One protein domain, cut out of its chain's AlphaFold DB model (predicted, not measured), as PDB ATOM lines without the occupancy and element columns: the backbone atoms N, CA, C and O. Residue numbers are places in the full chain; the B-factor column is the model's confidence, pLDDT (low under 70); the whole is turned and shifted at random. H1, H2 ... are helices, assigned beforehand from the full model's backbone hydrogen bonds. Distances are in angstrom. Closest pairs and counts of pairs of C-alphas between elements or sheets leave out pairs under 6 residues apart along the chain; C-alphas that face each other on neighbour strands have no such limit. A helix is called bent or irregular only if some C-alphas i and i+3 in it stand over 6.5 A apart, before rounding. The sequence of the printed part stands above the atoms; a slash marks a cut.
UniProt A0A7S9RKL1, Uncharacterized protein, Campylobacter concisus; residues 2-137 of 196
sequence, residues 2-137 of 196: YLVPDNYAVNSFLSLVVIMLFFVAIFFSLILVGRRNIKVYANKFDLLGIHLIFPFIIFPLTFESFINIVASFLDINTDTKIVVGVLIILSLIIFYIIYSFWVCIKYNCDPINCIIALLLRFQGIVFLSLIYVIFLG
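AT A GLANCE: This is residues 2 to 137 of the 196 residues of an uncharacterized protein of Campylobacter concisus (UniProt A0A7S9RKL1). Long helices H1 and H4 spread as legs of a loose, flat V; bent H5 turns back between them from its apex, and H2 and H3 follow the H4 leg. Residues 2 to 18 stick out. Printed are 136 residues, 114 of them in five named helices, H1 to H5 in order along the chain, with no named strand; the class is all helix, the radius of gyration of the C-alphas 19.2 A, the spans 59 by 54 by 20 A.

IN THESE COORDINATES: H1, residues 7 to 36, starts at C-alpha (30.109, -40.356, -25.710) and measures 42.6 A; H4, 78 to 107, 43.5 A. H2 is 44 to 58; H3, 60 to 73, is irregular, C-alphas 61 and 64 being 7.4 A apart. H5, 111 to 135, one helix by hydrogen bonds, is bent, C-alphas 121 and 124 being 6.8 A apart: its arms are H5a, 111 to 121, and H5b, 124 to 135, which ends at C-alpha 135 (35.594, -20.988, -22.862).

HOW THE PARTS SIT: The hub, H5, touches three helices. Closest C-alphas: H5a to H1, Ile 116 and Ser 29, 6.5 A, steep tilt of 57 degrees; H5a to H4, a helical hairpin, Cys 114 and Cys 104, 5.1 A; H5b to H2, Ile 125 and Pro 55, 6.0 A. H3 touches H4, Ala 71 and Lys 81 at 5.6 A. H1 and H4 are apart. O i to N i+4 pairs are within hydrogen-bond range throughout H1, H5a and H5b, but 6 of 11 in H2, 8 of 10 in H3, 24 of 26 in H4.

THE WHOLE: The C-alphas farthest apart, Tyr 2 and Asp 75, are 65.1 A apart. The printed part has no cut and no long link. Mean pLDDT of the printed part is 71.4; 60 residues are under 70.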
ATOM      1  N   TYR A   2      33.471 -54.701 -29.187       28.08
ATOM      2  CA  TYR A   2      32.574 -53.677 -29.730       28.08
ATOM      3  C   TYR A   2      33.079 -52.312 -29.269       28.08
ATOM      4  O   TYR A   2      33.119 -52.042 -28.070       28.08
ATOM      5  N   LEU A   3      33.509 -51.490 -30.224       33.03
ATOM      6  CA  LEU A   3      33.833 -50.085 -30.007       33.03
ATOM      7  C   LEU A   3      32.543 -49.376 -29.582       33.03
ATOM      8  O   LEU A   3      31.672 -49.102 -30.405       33.03
ATOM      9  N   VAL A   4      32.392 -49.140 -28.279       36.94
ATOM     10  CA  VAL A   4      31.392 -48.205 -27.759       36.94
ATOM     11  C   VAL A   4      31.779 -46.835 -28.319       36.94
ATOM     12  O   VAL A   4      32.911 -46.417 -28.083       36.94
ATOM     13  N   PRO A   5      30.921 -46.149 -29.095       39.59
ATOM     14  CA  PRO A   5      31.263 -44.830 -29.600       39.59
ATOM     15  C   PRO A   5      31.472 -43.910 -28.400       39.59
ATOM     16  O   PRO A   5      30.603 -43.804 -27.532       39.59
ATOM     17  N   ASP A   6      32.646 -43.285 -28.328       41.28
ATOM     18  CA  ASP A   6      33.001 -42.379 -27.247       41.28
ATOM     19  C   ASP A   6      31.905 -41.316 -27.106       41.28
ATOM     20  O   ASP A   6      31.724 -40.459 -27.971       41.28
ATOM     21  N   ASN A   7      31.157 -41.344 -25.999       48.97
ATOM     22  CA  ASN A   7      30.109 -40.356 -25.710       48.97
ATOM     23  C   ASN A   7      30.650 -38.912 -25.719       48.97
ATOM     24  O   ASN A   7      29.890 -37.958 -25.877       48.97
ATOM     25  N   TYR A   8      31.968 -38.732 -25.578       46.91
ATOM     26  CA  TYR A   8      32.648 -37.459 -25.809       46.91
ATOM     27  C   TYR A   8      32.592 -37.016 -27.274       46.91
ATOM     28  O   TYR A   8      32.281 -35.856 -27.528       46.91
ATOM     29  N   ALA A   9      32.805 -37.923 -28.230       42.22
ATOM     30  CA  ALA A   9      32.682 -37.634 -29.653       42.22
ATOM     31  C   ALA A   9      31.227 -37.327 -30.039       42.22
ATOM     32  O   ALA A   9      30.993 -36.386 -30.788       42.22
ATOM     33  N   VAL A  10      30.242 -38.034 -29.467       47.56
ATOM     34  CA  VAL A  10      28.808 -37.774 -29.716       47.56
ATOM     35  C   VAL A  10      28.374 -36.414 -29.158       47.56
ATOM     36  O   VAL A  10      27.713 -35.649 -29.854       47.56
ATOM     37  N   ASN A  11      28.788 -36.067 -27.936       51.34
ATOM     38  CA  ASN A  11      28.496 -34.758 -27.341       51.34
ATOM     39  C   ASN A  11      29.241 -33.616 -28.050       51.34
ATOM     40  O   ASN A  11      28.674 -32.543 -28.248       51.34
ATOM     41  N   SER A  12      30.485 -33.853 -28.477       56.34
ATOM     42  CA  SER A  12      31.258 -32.904 -29.285       56.34
ATOM     43  C   SER A  12      30.638 -32.711 -30.668       56.34
ATOM     44  O   SER A  12      30.561 -31.586 -31.152       56.34
ATOM     45  N   PHE A  13      30.155 -33.783 -31.298       63.41
ATOM     46  CA  PHE A  13      29.474 -33.741 -32.588       63.41
ATOM     47  C   PHE A  13      28.127 -33.020 -32.486       63.41
ATOM     48  O   PHE A  13      27.851 -32.130 -33.281       63.41
ATOM     49  N   LEU A  14      27.318 -33.319 -31.464       64.69
ATOM     50  CA  LEU A  14      26.062 -32.612 -31.203       64.69
ATOM     51  C   LEU A  14      26.309 -31.118 -30.954       64.69
ATOM     52  O   LEU A  14      25.600 -30.278 -31.503       64.69
ATOM     53  N   SER A  15      27.331 -30.778 -30.164       61.53
ATOM     54  CA  SER A  15      27.728 -29.389 -29.924       61.53
ATOM     55  C   SER A  15      28.142 -28.688 -31.222       61.53
ATOM     56  O   SER A  15      27.654 -27.594 -31.498       61.53
ATOM     57  N   LEU A  16      28.952 -29.342 -32.062       68.75
ATOM     58  CA  LEU A  16      29.352 -28.831 -33.375       68.75
ATOM     59  C   LEU A  16      28.141 -28.599 -34.289       68.75
ATOM     60  O   LEU A  16      28.046 -27.555 -34.932       68.75
ATOM     61  N   VAL A  17      27.194 -29.540 -34.321       74.38
ATOM     62  CA  VAL A  17      25.959 -29.436 -35.110       74.38
ATOM     63  C   VAL A  17      25.103 -28.266 -34.631       74.38
ATOM     64  O   VAL A  17      24.642 -27.481 -35.453       74.38
ATOM     65  N   VAL A  18      24.928 -28.091 -33.318       73.06
ATOM     66  CA  VAL A  18      24.182 -26.954 -32.748       73.06
ATOM     67  C   VAL A  18      24.847 -25.624 -33.111       73.06
ATOM     68  O   VAL A  18      24.157 -24.686 -33.509       73.06
ATOM     69  N   ILE A  19      26.178 -25.550 -33.038       70.50
ATOM     70  CA  ILE A  19      26.943 -24.365 -33.440       70.50
ATOM     71  C   ILE A  19      26.753 -24.084 -34.936       70.50
ATOM     72  O   ILE A  19      26.465 -22.950 -35.315       70.50
ATOM     73  N   MET A  20      26.846 -25.103 -35.795       74.62
ATOM     74  CA  MET A  20      26.608 -24.942 -37.232       74.62
ATOM     75  C   MET A  20      25.186 -24.470 -37.533       74.62
ATOM     76  O   MET A  20      25.012 -23.529 -38.303       74.62
ATOM     77  N   LEU A  21      24.171 -25.070 -36.905       78.50
ATOM     78  CA  LEU A  21      22.775 -24.658 -37.068       78.50
ATOM     79  C   LEU A  21      22.559 -23.205 -36.634       78.50
ATOM     80  O   LEU A  21      21.822 -22.475 -37.294       78.50
ATOM     81  N   PHE A  22      23.239 -22.763 -35.574       77.00
ATOM     82  CA  PHE A  22      23.216 -21.372 -35.134       77.00
ATOM     83  C   PHE A  22      23.804 -20.426 -36.194       77.00
ATOM     84  O   PHE A  22      23.163 -19.440 -36.560       77.00
ATOM     85  N   PHE A  23      24.971 -20.750 -36.762       77.88
ATOM     86  CA  PHE A  23      25.569 -19.957 -37.846       77.88
ATOM     87  C   PHE A  23      24.708 -19.940 -39.114       77.88
ATOM     88  O   PHE A  23      24.547 -18.885 -39.728       77.88
ATOM     89  N   VAL A  24      24.108 -21.073 -39.486       82.94
ATOM     90  CA  VAL A  24      23.180 -21.162 -40.625       82.94
ATOM     91  C   VAL A  24      21.949 -20.289 -40.387       82.94
ATOM     92  O   VAL A  24      21.565 -19.526 -41.274       82.94
ATOM     93  N   ALA A  25      21.359 -20.340 -39.190       79.06
ATOM     94  CA  ALA A  25      20.221 -19.500 -38.830       79.06
ATOM     95  C   ALA A  25      20.567 -18.002 -38.910       79.06
ATOM     96  O   ALA A  25      19.760 -17.213 -39.411       79.06
ATOM     97  N   ILE A  26      21.777 -17.606 -38.495       77.56
ATOM     98  CA  ILE A  26      22.263 -16.224 -38.631       77.56
ATOM     99  C   ILE A  26      22.383 -15.837 -40.099       77.56
ATOM    100  O   ILE A  26      21.839 -14.813 -40.511       77.56
ATOM    101  N   PHE A  27      23.071 -16.652 -40.898       79.19
ATOM    102  CA  PHE A  27      23.315 -16.343 -42.303       79.19
ATOM    103  C   PHE A  27      21.994 -16.184 -43.064       79.19
ATOM    104  O   PHE A  27      21.798 -15.223 -43.807       79.19
ATOM    105  N   PHE A  28      21.037 -17.071 -42.789       81.25
ATOM    106  CA  PHE A  28      19.690 -16.983 -43.334       81.25
ATOM    107  C   PHE A  28      18.938 -15.726 -42.862       81.25
ATOM    108  O   PHE A  28      18.304 -15.044 -43.670       81.25
ATOM    109  N   SER A  29      19.055 -15.360 -41.583       77.81
ATOM    110  CA  SER A  29      18.448 -14.138 -41.042       77.81
ATOM    111  C   SER A  29      19.022 -12.872 -41.684       77.81
ATOM    112  O   SER A  29      18.263 -11.960 -42.001       77.81
ATOM    113  N   LEU A  30      20.333 -12.819 -41.955       80.50
ATOM    114  CA  LEU A  30      20.975 -11.691 -42.642       80.50
ATOM    115  C   LEU A  30      20.457 -11.526 -44.078       80.50
ATOM    116  O   LEU A  30      20.163 -10.409 -44.509       80.50
ATOM    117  N   ILE A  31      20.272 -12.639 -44.797       82.31
ATOM    118  CA  ILE A  31      19.674 -12.633 -46.140       82.31
ATOM    119  C   ILE A  31      18.239 -12.088 -46.083       82.31
ATOM    120  O   ILE A  31      17.854 -11.254 -46.906       82.31
ATOM    121  N   LEU A  32      17.444 -12.524 -45.100       83.31
ATOM    122  CA  LEU A  32      16.074 -12.045 -44.918       83.31
ATOM    123  C   LEU A  32      16.014 -10.553 -44.584       83.31
ATOM    124  O   LEU A  32      15.146  -9.862 -45.116       83.31
ATOM    125  N   VAL A  33      16.940 -10.046 -43.763       84.94
ATOM    126  CA  VAL A  33      17.035  -8.613 -43.450       84.94
ATOM    127  C   VAL A  33      17.255  -7.789 -44.706       84.94
ATOM    128  O   VAL A  33      16.509  -6.836 -44.930       84.94
ATOM    129  N   GLY A  34      18.226  -8.173 -45.538       79.19
ATOM    130  CA  GLY A  34      18.515  -7.468 -46.786       79.19
ATOM    131  C   GLY A  34      17.346  -7.531 -47.770       79.19
ATOM    132  O   GLY A  34      16.987  -6.527 -48.374       79.19
ATOM    133  N   ARG A  35      16.690  -8.693 -47.886       86.31
ATOM    134  CA  ARG A  35      15.577  -8.886 -48.826       86.31
ATOM    135  C   ARG A  35      14.297  -8.162 -48.409       86.31
ATOM    136  O   ARG A  35      13.548  -7.712 -49.272       86.31
ATOM    137  N   ARG A  36      14.007  -8.102 -47.109       83.38
ATOM    138  CA  ARG A  36      12.765  -7.522 -46.567       83.38
ATOM    139  C   ARG A  36      12.951  -6.109 -46.010       83.38
ATOM    140  O   ARG A  36      12.010  -5.575 -45.434       83.38
ATOM    141  N   ASN A  37      14.133  -5.508 -46.177       84.25
ATOM    142  CA  ASN A  37      14.483  -4.184 -45.648       84.25
ATOM    143  C   ASN A  37      14.170  -4.033 -44.145       84.25
ATOM    144  O   ASN A  37      13.673  -2.998 -43.696       84.25
ATOM    145  N   ILE A  38      14.445  -5.084 -43.367       85.69
ATOM    146  CA  ILE A  38      14.121  -5.143 -41.935       85.69
ATOM    147  C   ILE A  38      15.025  -4.175 -41.177       85.69
ATOM    148  O   ILE A  38      16.254  -4.241 -41.261       85.69
ATOM    149  N   LYS A  39      14.426  -3.296 -40.378       87.94
ATOM    150  CA  LYS A  39      15.167  -2.360 -39.533       87.94
ATOM    151  C   LYS A  39      15.492  -3.018 -38.200       87.94
ATOM    152  O   LYS A  39      14.679  -3.032 -37.279       87.94
ATOM    153  N   VAL A  40      16.708  -3.559 -38.111       85.19
ATOM    154  CA  VAL A  40      17.223  -4.203 -36.890       85.19
ATOM    155  C   VAL A  40      17.706  -3.180 -35.863       85.19
ATOM    156  O   VAL A  40      17.605  -3.446 -34.678       85.19
ATOM    157  N   TYR A  41      18.171  -2.000 -36.281       85.75
ATOM    158  CA  TYR A  41      18.670  -0.953 -35.380       85.75
ATOM    159  C   TYR A  41      17.979   0.379 -35.664       85.75
ATOM    160  O   TYR A  41      17.692   0.705 -36.817       85.75
ATOM    161  N   ALA A  42      17.724   1.156 -34.613       84.19
ATOM    162  CA  ALA A  42      17.139   2.486 -34.709       84.19
ATOM    163  C   ALA A  42      18.132   3.492 -35.311       84.19
ATOM    164  O   ALA A  42      17.740   4.363 -36.088       84.19
ATOM    165  N   ASN A  43      19.414   3.388 -34.949       81.81
ATOM    166  CA  ASN A  43      20.483   4.259 -35.436       81.81
ATOM    167  C   ASN A  43      21.864   3.566 -35.332       81.81
ATOM    168  O   ASN A  43      21.986   2.446 -34.837       81.81
ATOM    169  N   LYS A  44      22.930   4.238 -35.790       78.19
ATOM    170  CA  LYS A  44      24.311   3.717 -35.690       78.19
ATOM    171  C   LYS A  44      24.808   3.599 -34.239       78.19
ATOM    172  O   LYS A  44      25.619   2.727 -33.946       78.19
ATOM    173  N   PHE A  45      24.319   4.455 -33.341       77.88
ATOM    174  CA  PHE A  45      24.644   4.428 -31.911       77.88
ATOM    175  C   PHE A  45      24.004   3.236 -31.181       77.88
ATOM    176  O   PHE A  45      24.576   2.709 -30.245       77.88
ATOM    177  N   ASP A  46      22.850   2.760 -31.618       78.75
ATOM    178  CA  ASP A  46      22.161   1.577 -31.109       78.75
ATOM    179  C   ASP A  46      22.955   0.316 -31.482       78.75
ATOM    180  O   ASP A  46      23.224  -0.525 -30.629       78.75
ATOM    181  N   LEU A  47      23.476   0.258 -32.715       74.62
ATOM    182  CA  LEU A  47      24.381  -0.808 -33.158       74.62
ATOM    183  C   LEU A  47      25.716  -0.827 -32.386       74.62
ATOM    184  O   LEU A  47      26.147  -1.880 -31.931       74.62
ATOM    185  N   LEU A  48      26.399   0.314 -32.256       66.19
ATOM    186  CA  LEU A  48      27.727   0.358 -31.624       66.19
ATOM    187  C   LEU A  48      27.666   0.497 -30.101       66.19
ATOM    188  O   LEU A  48      28.487  -0.064 -29.398       66.19
ATOM    189  N   GLY A  49      26.714   1.246 -29.569       64.38
ATOM    190  CA  GLY A  49      26.569   1.483 -28.139       64.38
ATOM    191  C   GLY A  49      25.809   0.352 -27.468       64.38
ATOM    192  O   GLY A  49      26.375  -0.459 -26.742       64.38
ATOM    193  N   ILE A  50      24.511   0.271 -27.732       68.56
ATOM    194  CA  ILE A  50      23.622  -0.645 -27.011       68.56
ATOM    195  C   ILE A  50      23.886  -2.101 -27.400       68.56
ATOM    196  O   ILE A  50      23.712  -2.986 -26.577       68.56
ATOM    197  N   HIS A  51      24.327  -2.375 -28.625       69.75
ATOM    198  CA  HIS A  51      24.499  -3.753 -29.081       69.75
ATOM    199  C   HIS A  51      25.939  -4.278 -29.004       69.75
ATOM    200  O   HIS A  51      26.133  -5.471 -28.788       69.75
ATOM    201  N   LEU A  52      26.953  -3.411 -29.113       66.00
ATOM    202  CA  LEU A  52      28.363  -3.810 -28.996       66.00
ATOM    203  C   LEU A  52      28.954  -3.524 -27.607       66.00
ATOM    204  O   LEU A  52      29.641  -4.385 -27.079       66.00
ATOM    205  N   ILE A  53      28.692  -2.371 -26.978       65.94
ATOM    206  CA  ILE A  53      29.272  -2.043 -25.654       65.94
ATOM    207  C   ILE A  53      28.546  -2.789 -24.530       65.94
ATOM    208  O   ILE A  53      29.165  -3.237 -23.569       65.94
ATOM    209  N   PHE A  54      27.234  -2.966 -24.647       65.38
ATOM    210  CA  PHE A  54      26.424  -3.588 -23.602       65.38
ATOM    211  C   PHE A  54      26.823  -5.045 -23.278       65.38
ATOM    212  O   PHE A  54      26.965  -5.366 -22.097       65.38
ATOM    213  N   PRO A  55      27.114  -5.920 -24.265       63.09
ATOM    214  CA  PRO A  55      27.663  -7.243 -23.979       63.09
ATOM    215  C   PRO A  55      29.060  -7.193 -23.344       63.09
ATOM    216  O   PRO A  55      29.384  -8.073 -22.554       63.09
ATOM    217  N   PHE A  56      29.867  -6.163 -23.628       60.50
ATOM    218  CA  PHE A  56      31.167  -5.961 -22.976       60.50
ATOM    219  C   PHE A  56      31.026  -5.551 -21.508       60.50
ATOM    220  O   PHE A  56      31.773  -6.056 -20.682       60.50
ATOM    221  N   ILE A  57      30.044  -4.710 -21.160       59.09
ATOM    222  CA  ILE A  57      29.747  -4.358 -19.758       59.09
ATOM    223  C   ILE A  57      29.302  -5.599 -18.967       59.09
ATOM    224  O   ILE A  57      29.679  -5.762 -17.809       59.09
ATOM    225  N   ILE A  58      28.534  -6.490 -19.603       56.16
ATOM    226  CA  ILE A  58      28.127  -7.780 -19.026       56.16
ATOM    227  C   ILE A  58      29.302  -8.773 -18.991       56.16
ATOM    228  O   ILE A  58      29.288  -9.722 -18.202       56.16
ATOM    229  N   PHE A  59      30.337  -8.575 -19.814       56.47
ATOM    230  CA  PHE A  59      31.460  -9.493 -19.869       56.47
ATOM    231  C   PHE A  59      32.310  -9.400 -18.587       56.47
ATOM    232  O   PHE A  59      32.708  -8.315 -18.153       56.47
ATOM    233  N   PRO A  60      32.659 -10.541 -17.977       55.44
ATOM    234  CA  PRO A  60      33.285 -10.562 -16.658       55.44
ATOM    235  C   PRO A  60      34.706  -9.989 -16.592       55.44
ATOM    236  O   PRO A  60      35.176  -9.732 -15.490       55.44
ATOM    237  N   LEU A  61      35.377  -9.730 -17.724       47.12
ATOM    238  CA  LEU A  61      36.697  -9.074 -17.732       47.12
ATOM    239  C   LEU A  61      36.657  -7.649 -17.156       47.12
ATOM    240  O   LEU A  61      37.659  -7.190 -16.620       47.12
ATOM    241  N   THR A  62      35.518  -6.955 -17.247       53.28
ATOM    242  CA  THR A  62      35.362  -5.571 -16.760       53.28
ATOM    243  C   THR A  62      34.440  -5.445 -15.551       53.28
ATOM    244  O   THR A  62      34.416  -4.394 -14.915       53.28
ATOM    245  N   PHE A  63      33.706  -6.506 -15.202       63.28
ATOM    246  CA  PHE A  63      32.695  -6.479 -14.145       63.28
ATOM    247  C   PHE A  63      33.280  -6.146 -12.768       63.28
ATOM    248  O   PHE A  63      32.816  -5.221 -12.111       63.28
ATOM    249  N   GLU A  64      34.335  -6.846 -12.346       63.09
ATOM    250  CA  GLU A  64      34.938  -6.644 -11.021       63.09
ATOM    251  C   GLU A  64      35.510  -5.226 -10.862       63.09
ATOM    252  O   GLU A  64      35.273  -4.554  -9.858       63.09
ATOM    253  N   SER A  65      36.190  -4.725 -11.899       63.59
ATOM    254  CA  SER A  65      36.720  -3.358 -11.914       63.59
ATOM    255  C   SER A  65      35.604  -2.310 -11.885       63.59
ATOM    256  O   SER A  65      35.725  -1.312 -11.179       63.59
ATOM    257  N   PHE A  66      34.515  -2.527 -12.626       66.12
ATOM    258  CA  PHE A  66      33.374  -1.614 -12.664       66.12
ATOM    259  C   PHE A  66      32.650  -1.547 -11.312       66.12
ATOM    260  O   PHE A  66      32.388  -0.455 -10.806       66.12
ATOM    261  N   ILE A  67      32.393  -2.697 -10.681       67.56
ATOM    262  CA  ILE A  67      31.756  -2.763  -9.359       67.56
ATOM    263  C   ILE A  67      32.616  -2.108  -8.284       67.56
ATOM    264  O   ILE A  67      32.082  -1.388  -7.443       67.56
ATOM    265  N   ASN A  68      33.938  -2.284  -8.333       69.00
ATOM    266  CA  ASN A  68      34.836  -1.626  -7.389       69.00
ATOM    267  C   ASN A  68      34.811  -0.096  -7.519       69.00
ATOM    268  O   ASN A  68      34.806   0.586  -6.496       69.00
ATOM    269  N   ILE A  69      34.727   0.444  -8.741       67.81
ATOM    270  CA  ILE A  69      34.601   1.892  -8.978       67.81
ATOM    271  C   ILE A  69      33.272   2.419  -8.430       67.81
ATOM    272  O   ILE A  69      33.263   3.367  -7.649       67.81
ATOM    273  N   VAL A  70      32.151   1.791  -8.799       66.25
ATOM    274  CA  VAL A  70      30.810   2.211  -8.355       66.25
ATOM    275  C   VAL A  70      30.692   2.143  -6.835       66.25
ATOM    276  O   VAL A  70      30.179   3.060  -6.200       66.25
ATOM    277  N   ALA A  71      31.210   1.081  -6.232       68.81
ATOM    278  CA  ALA A  71      31.167   0.918  -4.795       68.81
ATOM    279  C   ALA A  71      32.101   1.864  -4.033       68.81
ATOM    280  O   ALA A  71      31.773   2.253  -2.917       68.81
ATOM    281  N   SER A  72      33.248   2.231  -4.617       69.69
ATOM    282  CA  SER A  72      34.110   3.284  -4.074       69.69
ATOM    283  C   SER A  72      33.447   4.655  -4.169       69.69
ATOM    284  O   SER A  72      33.669   5.489  -3.301       69.69
ATOM    285  N   PHE A  73      32.652   4.897  -5.212       70.88
ATOM    286  CA  PHE A  73      31.929   6.154  -5.396       70.88
ATOM    287  C   PHE A  73      30.763   6.308  -4.410       70.88
ATOM    288  O   PHE A  73      30.456   7.411  -3.973       70.88
ATOM    289  N   LEU A  74      30.114   5.196  -4.066       77.38
ATOM    290  CA  LEU A  74      28.941   5.152  -3.190       77.38
ATOM    291  C   LEU A  74      29.272   4.801  -1.725       77.38
ATOM    292  O   LEU A  74      28.351   4.638  -0.932       77.38
ATOM    293  N   ASP A  75      30.558   4.661  -1.383       77.38
ATOM    294  CA  ASP A  75      31.072   4.297  -0.049       77.38
ATOM    295  C   ASP A  75      30.397   3.054   0.572       77.38
ATOM    296  O   ASP A  75      30.002   3.016   1.736       77.38
ATOM    297  N   ILE A  76      30.206   2.011  -0.245       75.31
ATOM    298  CA  ILE A  76      29.450   0.814   0.150       75.31
ATOM    299  C   ILE A  76      30.384  -0.314   0.612       75.31
ATOM    300  O   ILE A  76      31.394  -0.604  -0.027       75.31
ATOM    301  N   ASN A  77      30.000  -1.016   1.681       74.69
ATOM    302  CA  ASN A  77      30.614  -2.262   2.166       74.69
ATOM    303  C   ASN A  77      30.740  -3.325   1.051       74.69
ATOM    304  O   ASN A  77      29.801  -3.515   0.280       74.69
ATOM    305  N   THR A  78      31.867  -4.056   1.033       65.94
ATOM    306  CA  THR A  78      32.207  -5.224   0.188       65.94
ATOM    307  C   THR A  78      31.050  -6.187  -0.116       65.94
ATOM    308  O   THR A  78      30.820  -6.488  -1.287       65.94
ATOM    309  N   ASP A  79      30.285  -6.625   0.885       64.75
ATOM    310  CA  ASP A  79      29.171  -7.569   0.697       64.75
ATOM    311  C   ASP A  79      28.001  -6.924  -0.059       64.75
ATOM    312  O   ASP A  79      27.348  -7.538  -0.905       64.75
ATOM    313  N   THR A  80      27.770  -5.634   0.188       71.12
ATOM    314  CA  THR A  80      26.747  -4.841  -0.495       71.12
ATOM    315  C   THR A  80      27.158  -4.508  -1.933       71.12
ATOM    316  O   THR A  80      26.290  -4.418  -2.802       71.12
ATOM    317  N   LYS A  81      28.466  -4.402  -2.232       65.19
ATOM    318  CA  LYS A  81      28.986  -4.124  -3.592       65.19
ATOM    319  C   LYS A  81      28.524  -5.165  -4.603       65.19
ATOM    320  O   LYS A  81      28.109  -4.816  -5.705       65.19
ATOM    321  N   ILE A  82      28.581  -6.441  -4.221       63.69
ATOM    322  CA  ILE A  82      28.214  -7.559  -5.096       63.69
ATOM    323  C   ILE A  82      26.716  -7.512  -5.399       63.69
ATOM    324  O   ILE A  82      26.320  -7.611  -6.558       63.69
ATOM    325  N   VAL A  83      25.887  -7.301  -4.373       67.06
ATOM    326  CA  VAL A  83      24.425  -7.226  -4.517       67.06
ATOM    327  C   VAL A  83      24.022  -6.051  -5.407       67.06
ATOM    328  O   VAL A  83      23.246  -6.225  -6.346       67.06
ATOM    329  N   VAL A  84      24.594  -4.868  -5.166       70.06
ATOM    330  CA  VAL A  84      24.368  -3.672  -5.991       70.06
ATOM    331  C   VAL A  84      24.822  -3.912  -7.430       70.06
ATOM    332  O   VAL A  84      24.122  -3.544  -8.370       70.06
ATOM    333  N   GLY A  85      25.951  -4.591  -7.623       71.50
ATOM    334  CA  GLY A  85      26.458  -4.908  -8.948       71.50
ATOM    335  C   GLY A  85      25.579  -5.849  -9.758       71.50
ATOM    336  O   GLY A  85      25.324  -5.601 -10.938       71.50
ATOM    337  N   VAL A  86      25.069  -6.896  -9.111       68.25
ATOM    338  CA  VAL A  86      24.096  -7.811  -9.718       68.25
ATOM    339  C   VAL A  86      22.814  -7.063 -10.076       68.25
ATOM    340  O   VAL A  86      22.293  -7.252 -11.174       68.25
ATOM    341  N   LEU A  87      22.329  -6.179  -9.195       73.19
ATOM    342  CA  LEU A  87      21.129  -5.387  -9.454       73.19
ATOM    343  C   LEU A  87      21.312  -4.457 -10.660       73.19
ATOM    344  O   LEU A  87      20.444  -4.427 -11.526       73.19
ATOM    345  N   ILE A  88      22.450  -3.761 -10.764       76.12
ATOM    346  CA  ILE A  88      22.754  -2.878 -11.902       76.12
ATOM    347  C   ILE A  88      22.762  -3.664 -13.216       76.12
ATOM    348  O   ILE A  88      22.104  -3.253 -14.171       76.12
ATOM    349  N   ILE A  89      23.451  -4.810 -13.272       73.06
ATOM    350  CA  ILE A  89      23.447  -5.662 -14.472       73.06
ATOM    351  C   ILE A  89      22.031  -6.108 -14.816       73.06
ATOM    352  O   ILE A  89      21.627  -6.041 -15.976       73.06
ATOM    353  N   LEU A  90      21.271  -6.567 -13.823       74.81
ATOM    354  CA  LEU A  90      19.922  -7.062 -14.047       74.81
ATOM    355  C   LEU A  90      19.009  -5.952 -14.583       74.81
ATOM    356  O   LEU A  90      18.299  -6.163 -15.567       74.81
ATOM    357  N   SER A  91      19.074  -4.756 -13.994       78.12
ATOM    358  CA  SER A  91      18.343  -3.575 -14.460       78.12
ATOM    359  C   SER A  91      18.724  -3.193 -15.885       78.12
ATOM    360  O   SER A  91      17.846  -2.910 -16.701       78.12
ATOM    361  N   LEU A  92      20.016  -3.237 -16.212       79.44
ATOM    362  CA  LEU A  92      20.498  -3.002 -17.564       79.44
ATOM    363  C   LEU A  92      19.904  -4.032 -18.536       79.44
ATOM    364  O   LEU A  92      19.390  -3.641 -19.584       79.44
ATOM    365  N   ILE A  93      19.957  -5.334 -18.222       78.06
ATOM    366  CA  ILE A  93      19.442  -6.404 -19.100       78.06
ATOM    367  C   ILE A  93      17.946  -6.210 -19.360       78.06
ATOM    368  O   ILE A  93      17.503  -6.284 -20.506       78.06
ATOM    369  N   ILE A  94      17.173  -5.914 -18.313       83.12
ATOM    370  CA  ILE A  94      15.735  -5.640 -18.426       83.12
ATOM    371  C   ILE A  94      15.494  -4.438 -19.341       83.12
ATOM    372  O   ILE A  94      14.672  -4.514 -20.257       83.12
ATOM    373  N   PHE A  95      16.239  -3.348 -19.140       85.12
ATOM    374  CA  PHE A  95      16.141  -2.160 -19.982       85.12
ATOM    375  C   PHE A  95      16.453  -2.477 -21.451       85.12
ATOM    376  O   PHE A  95      15.692  -2.090 -22.337       85.12
ATOM    377  N   TYR A  96      17.518  -3.241 -21.716       83.75
ATOM    378  CA  TYR A  96      17.892  -3.674 -23.063       83.75
ATOM    379  C   TYR A  96      16.789  -4.507 -23.729       83.75
ATOM    380  O   TYR A  96      16.493  -4.295 -24.908       83.75
ATOM    381  N   ILE A  97      16.150  -5.422 -22.992       84.25
ATOM    382  CA  ILE A  97      15.048  -6.244 -23.508       84.25
ATOM    383  C   ILE A  97      13.860  -5.357 -23.892       84.25
ATOM    384  O   ILE A  97      13.401  -5.415 -25.033       84.25
ATOM    385  N   ILE A  98      13.392  -4.503 -22.976       90.12
ATOM    386  CA  ILE A  98      12.241  -3.615 -23.211       90.12
ATOM    387  C   ILE A  98      12.513  -2.690 -24.403       90.12
ATOM    388  O   ILE A  98      11.685  -2.578 -25.310       90.12
ATOM    389  N   TYR A  99      13.693  -2.069 -24.433       88.69
ATOM    390  CA  TYR A  99      14.109  -1.201 -25.529       88.69
ATOM    391  C   TYR A  99      14.158  -1.953 -26.867       88.69
ATOM    392  O   TYR A  99      13.646  -1.464 -27.874       88.69
ATOM    393  N   SER A 100      14.705  -3.171 -26.880       86.75
ATOM    394  CA  SER A 100      14.782  -4.013 -28.078       86.75
ATOM    395  C   SER A 100      13.403  -4.331 -28.652       86.75
ATOM    396  O   SER A 100      13.205  -4.193 -29.861       86.75
ATOM    397  N   PHE A 101      12.432  -4.690 -27.804       89.12
ATOM    398  CA  PHE A 101      11.042  -4.887 -28.228       89.12
ATOM    399  C   PHE A 101      10.436  -3.609 -28.803       89.12
ATOM    400  O   PHE A 101       9.850  -3.645 -29.887       89.12
ATOM    401  N   TRP A 102      10.626  -2.476 -28.127       90.69
ATOM    402  CA  TRP A 102      10.110  -1.190 -28.591       90.69
ATOM    403  C   TRP A 102      10.639  -0.816 -29.979       90.69
ATOM    404  O   TRP A 102       9.854  -0.463 -30.859       90.69
ATOM    405  N   VAL A 103      11.951  -0.940 -30.219       88.50
ATOM    406  CA  VAL A 103      12.534  -0.652 -31.536       88.50
ATOM    407  C   VAL A 103      11.998  -1.629 -32.588       88.50
ATOM    408  O   VAL A 103      11.611  -1.202 -33.675       88.50
ATOM    409  N   CYS A 104      11.925  -2.929 -32.291       89.25
ATOM    410  CA  CYS A 104      11.472  -3.908 -33.281       89.25
ATOM    411  C   CYS A 104      10.023  -3.659 -33.720       89.25
ATOM    412  O   CYS A 104       9.769  -3.667 -34.921       89.25
ATOM    413  N   ILE A 105       9.122  -3.345 -32.780       89.25
ATOM    414  CA  ILE A 105       7.717  -3.009 -33.063       89.25
ATOM    415  C   ILE A 105       7.609  -1.674 -33.813       89.25
ATOM    416  O   ILE A 105       6.856  -1.559 -34.776       89.25
ATOM    417  N   LYS A 106       8.369  -0.654 -33.397       91.19
ATOM    418  CA  LYS A 106       8.291   0.691 -33.985       91.19
ATOM    419  C   LYS A 106       8.736   0.735 -35.445       91.19
ATOM    420  O   LYS A 106       8.179   1.502 -36.226       91.19
ATOM    421  N   TYR A 107       9.771  -0.023 -35.801       88.00
ATOM    422  CA  TYR A 107      10.391   0.062 -37.125       88.00
ATOM    423  C   TYR A 107      10.042  -1.099 -38.058       88.00
ATOM    424  O   TYR A 107      10.365  -1.017 -39.243       88.00
ATOM    425  N   ASN A 108       9.378  -2.146 -37.561       88.62
ATOM    426  CA  ASN A 108       8.922  -3.276 -38.365       88.62
ATOM    427  C   ASN A 108       7.450  -3.559 -38.042       88.62
ATOM    428  O   ASN A 108       7.137  -4.111 -36.991       88.62
ATOM    429  N   CYS A 109       6.548  -3.192 -38.954       80.88
ATOM    430  CA  CYS A 109       5.112  -3.424 -38.778       80.88
ATOM    431  C   CYS A 109       4.735  -4.912 -38.866       80.88
ATOM    432  O   CYS A 109       3.782  -5.338 -38.220       80.88
ATOM    433  N   ASP A 110       5.482  -5.708 -39.638       88.56
ATOM    434  CA  ASP A 110       5.190  -7.133 -39.798       88.56
ATOM    435  C   ASP A 110       5.731  -7.964 -38.624       88.56
ATOM    436  O   ASP A 110       6.925  -7.877 -38.305       88.56
ATOM    437  N   PRO A 111       4.924  -8.873 -38.044       86.69
ATOM    438  CA  PRO A 111       5.335  -9.686 -36.901       86.69
ATOM    439  C   PRO A 111       6.530 -10.593 -37.222       86.69
ATOM    440  O   PRO A 111       7.412 -10.767 -36.386       86.69
ATOM    441  N   ILE A 112       6.628 -11.116 -38.449       86.56
ATOM    442  CA  ILE A 112       7.775 -11.939 -38.868       86.56
ATOM    443  C   ILE A 112       9.054 -11.094 -38.942       86.56
ATOM    444  O   ILE A 112      10.118 -11.545 -38.520       86.56
ATOM    445  N   ASN A 113       8.962  -9.857 -39.438       88.12
ATOM    446  CA  ASN A 113      10.115  -8.960 -39.518       88.12
ATOM    447  C   ASN A 113      10.563  -8.529 -38.115       88.12
ATOM    448  O   ASN A 113      11.761  -8.461 -37.851       88.12
ATOM    449  N   CYS A 114       9.612  -8.332 -37.196       88.25
ATOM    450  CA  CYS A 114       9.879  -8.090 -35.782       88.25
ATOM    451  C   CYS A 114      10.590  -9.284 -35.117       88.25
ATOM    452  O   CYS A 114      11.605  -9.091 -34.452       88.25
ATOM    453  N   ILE A 115      10.140 -10.523 -35.358       86.69
ATOM    454  CA  ILE A 115      10.791 -11.739 -34.834       86.69
ATOM    455  C   ILE A 115      12.230 -11.865 -35.350       86.69
ATOM    456  O   ILE A 115      13.142 -12.114 -34.563       86.69
ATOM    457  N   ILE A 116      12.457 -11.653 -36.651       86.06
ATOM    458  CA  ILE A 116      13.803 -11.699 -37.245       86.06
ATOM    459  C   ILE A 116      14.695 -10.591 -36.659       86.06
ATOM    460  O   ILE A 116      15.856 -10.839 -36.338       86.06
ATOM    461  N   ALA A 117      14.157  -9.381 -36.470       87.94
ATOM    462  CA  ALA A 117      14.885  -8.272 -35.858       87.94
ATOM    463  C   ALA A 117      15.264  -8.561 -34.395       87.94
ATOM    464  O   ALA A 117      16.400  -8.301 -33.997       87.94
ATOM    465  N   LEU A 118      14.355  -9.148 -33.608       86.06
ATOM    466  CA  LEU A 118      14.630  -9.557 -32.227       86.06
ATOM    467  C   LEU A 118      15.685 -10.662 -32.166       86.06
ATOM    468  O   LEU A 118      16.606 -10.574 -31.355       86.06
ATOM    469  N   LEU A 119      15.601 -11.664 -33.047       83.06
ATOM    470  CA  LEU A 119      16.582 -12.749 -33.122       83.06
ATOM    471  C   LEU A 119      18.000 -12.200 -33.355       83.06
ATOM    472  O   LEU A 119      18.935 -12.576 -32.650       83.06
ATOM    473  N   LEU A 120      18.144 -11.255 -34.286       81.81
ATOM    474  CA  LEU A 120      19.422 -10.609 -34.600       81.81
ATOM    475  C   LEU A 120      19.906  -9.639 -33.514       81.81
ATOM    476  O   LEU A 120      21.107  -9.400 -33.397       81.81
ATOM    477  N   ARG A 121      19.009  -9.086 -32.694       83.06
ATOM    478  CA  ARG A 121      19.397  -8.289 -31.521       83.06
ATOM    479  C   ARG A 121      19.879  -9.154 -30.371       83.06
ATOM    480  O   ARG A 121      20.944  -8.914 -29.833       83.06
ATOM    481  N   PHE A 122      19.179 -10.213 -29.999       78.88
ATOM    482  CA  PHE A 122      19.642 -11.029 -28.872       78.88
ATOM    483  C   PHE A 122      20.825 -11.943 -29.230       78.88
ATOM    484  O   PHE A 122      21.449 -12.513 -28.335       78.88
ATOM    485  N   GLN A 123      21.206 -12.018 -30.512       74.31
ATOM    486  CA  GLN A 123      22.311 -12.852 -30.990       74.31
ATOM    487  C   GLN A 123      23.636 -12.574 -30.271       74.31
ATOM    488  O   GLN A 123      24.346 -13.515 -29.941       74.31
ATOM    489  N   GLY A 124      23.970 -11.303 -30.014       65.00
ATOM    490  CA  GLY A 124      25.252 -10.922 -29.419       65.00
ATOM    491  C   GLY A 124      25.351 -11.410 -27.981       65.00
ATOM    492  O   GLY A 124      26.351 -12.004 -27.597       65.00
ATOM    493  N   ILE A 125      24.268 -11.257 -27.219       67.12
ATOM    494  CA  ILE A 125      24.170 -11.725 -25.835       67.12
ATOM    495  C   ILE A 125      24.192 -13.255 -25.780       67.12
ATOM    496  O   ILE A 125      24.918 -13.824 -24.968       67.12
ATOM    497  N   VAL A 126      23.440 -13.929 -26.655       65.19
ATOM    498  CA  VAL A 126      23.384 -15.398 -26.705       65.19
ATOM    499  C   VAL A 126      24.729 -15.982 -27.131       65.19
ATOM    500  O   VAL A 126      25.227 -16.885 -26.472       65.19
ATOM    501  N   PHE A 127      25.350 -15.448 -28.183       62.97
ATOM    502  CA  PHE A 127      26.645 -15.903 -28.681       62.97
ATOM    503  C   PHE A 127      27.765 -15.634 -27.678       62.97
ATOM    504  O   PHE A 127      28.585 -16.514 -27.437       62.97
ATOM    505  N   LEU A 128      27.769 -14.465 -27.032       63.06
ATOM    506  CA  LEU A 128      28.734 -14.154 -25.983       63.06
ATOM    507  C   LEU A 128      28.534 -15.052 -24.759       63.06
ATOM    508  O   LEU A 128      29.518 -15.534 -24.212       63.06
ATOM    509  N   SER A 129      27.288 -15.354 -24.383       59.94
ATOM    510  CA  SER A 129      26.976 -16.336 -23.333       59.94
ATOM    511  C   SER A 129      27.415 -17.748 -23.724       59.94
ATOM    512  O   SER A 129      27.924 -18.485 -22.886       59.94
ATOM    513  N   LEU A 130      27.271 -18.126 -24.997       61.53
ATOM    514  CA  LEU A 130      27.689 -19.427 -25.517       61.53
ATOM    515  C   LEU A 130      29.217 -19.557 -25.524       61.53
ATOM    516  O   LEU A 130      29.744 -20.531 -24.998       61.53
ATOM    517  N   ILE A 131      29.930 -18.553 -26.050       56.56
ATOM    518  CA  ILE A 131      31.395 -18.456 -25.982       56.56
ATOM    519  C   ILE A 131      31.838 -18.497 -24.530       56.56
ATOM    520  O   ILE A 131      32.748 -19.243 -24.203       56.56
ATOM    521  N   TYR A 132      31.185 -17.734 -23.658       54.81
ATOM    522  CA  TYR A 132      31.495 -17.683 -22.239       54.81
ATOM    523  C   TYR A 132      31.346 -19.063 -21.578       54.81
ATOM    524  O   TYR A 132      32.271 -19.521 -20.917       54.81
ATOM    525  N   VAL A 133      30.240 -19.774 -21.815       55.72
ATOM    526  CA  VAL A 133      30.015 -21.136 -21.298       55.72
ATOM    527  C   VAL A 133      31.013 -22.147 -21.877       55.72
ATOM    528  O   VAL A 133      31.451 -23.042 -21.159       55.72
ATOM    529  N   ILE A 134      31.403 -22.003 -23.148       55.16
ATOM    530  CA  ILE A 134      32.358 -22.896 -23.825       55.16
ATOM    531  C   ILE A 134      33.802 -22.635 -23.357       55.16
ATOM    532  O   ILE A 134      34.522 -23.584 -23.058       55.16
ATOM    533  N   PHE A 135      34.231 -21.373 -23.259       48.84
ATOM    534  CA  PHE A 135      35.594 -20.988 -22.862       48.84
ATOM    535  C   PHE A 135      35.836 -21.056 -21.355       48.84
ATOM    536  O   PHE A 135      36.972 -21.250 -20.930       48.84
ATOM    537  N   LEU A 136      34.795 -20.886 -20.539       51.06
ATOM    538  CA  LEU A 136      34.878 -20.968 -19.078       51.06
ATOM    539  C   LEU A 136      34.188 -22.213 -18.529       51.06
ATOM    540  O   LEU A 136      33.801 -22.242 -17.356       51.06
ATOM    541  N   GLY A 137      34.081 -23.244 -19.377       44.56
ATOM    542  CA  GLY A 137      33.730 -24.606 -18.994       44.56
ATOM    543  C   GLY A 137      34.435 -24.984 -17.691       44.56
ATOM    544  O   GLY A 137      35.646 -24.821 -17.554       44.56
TER     545      GLY A 137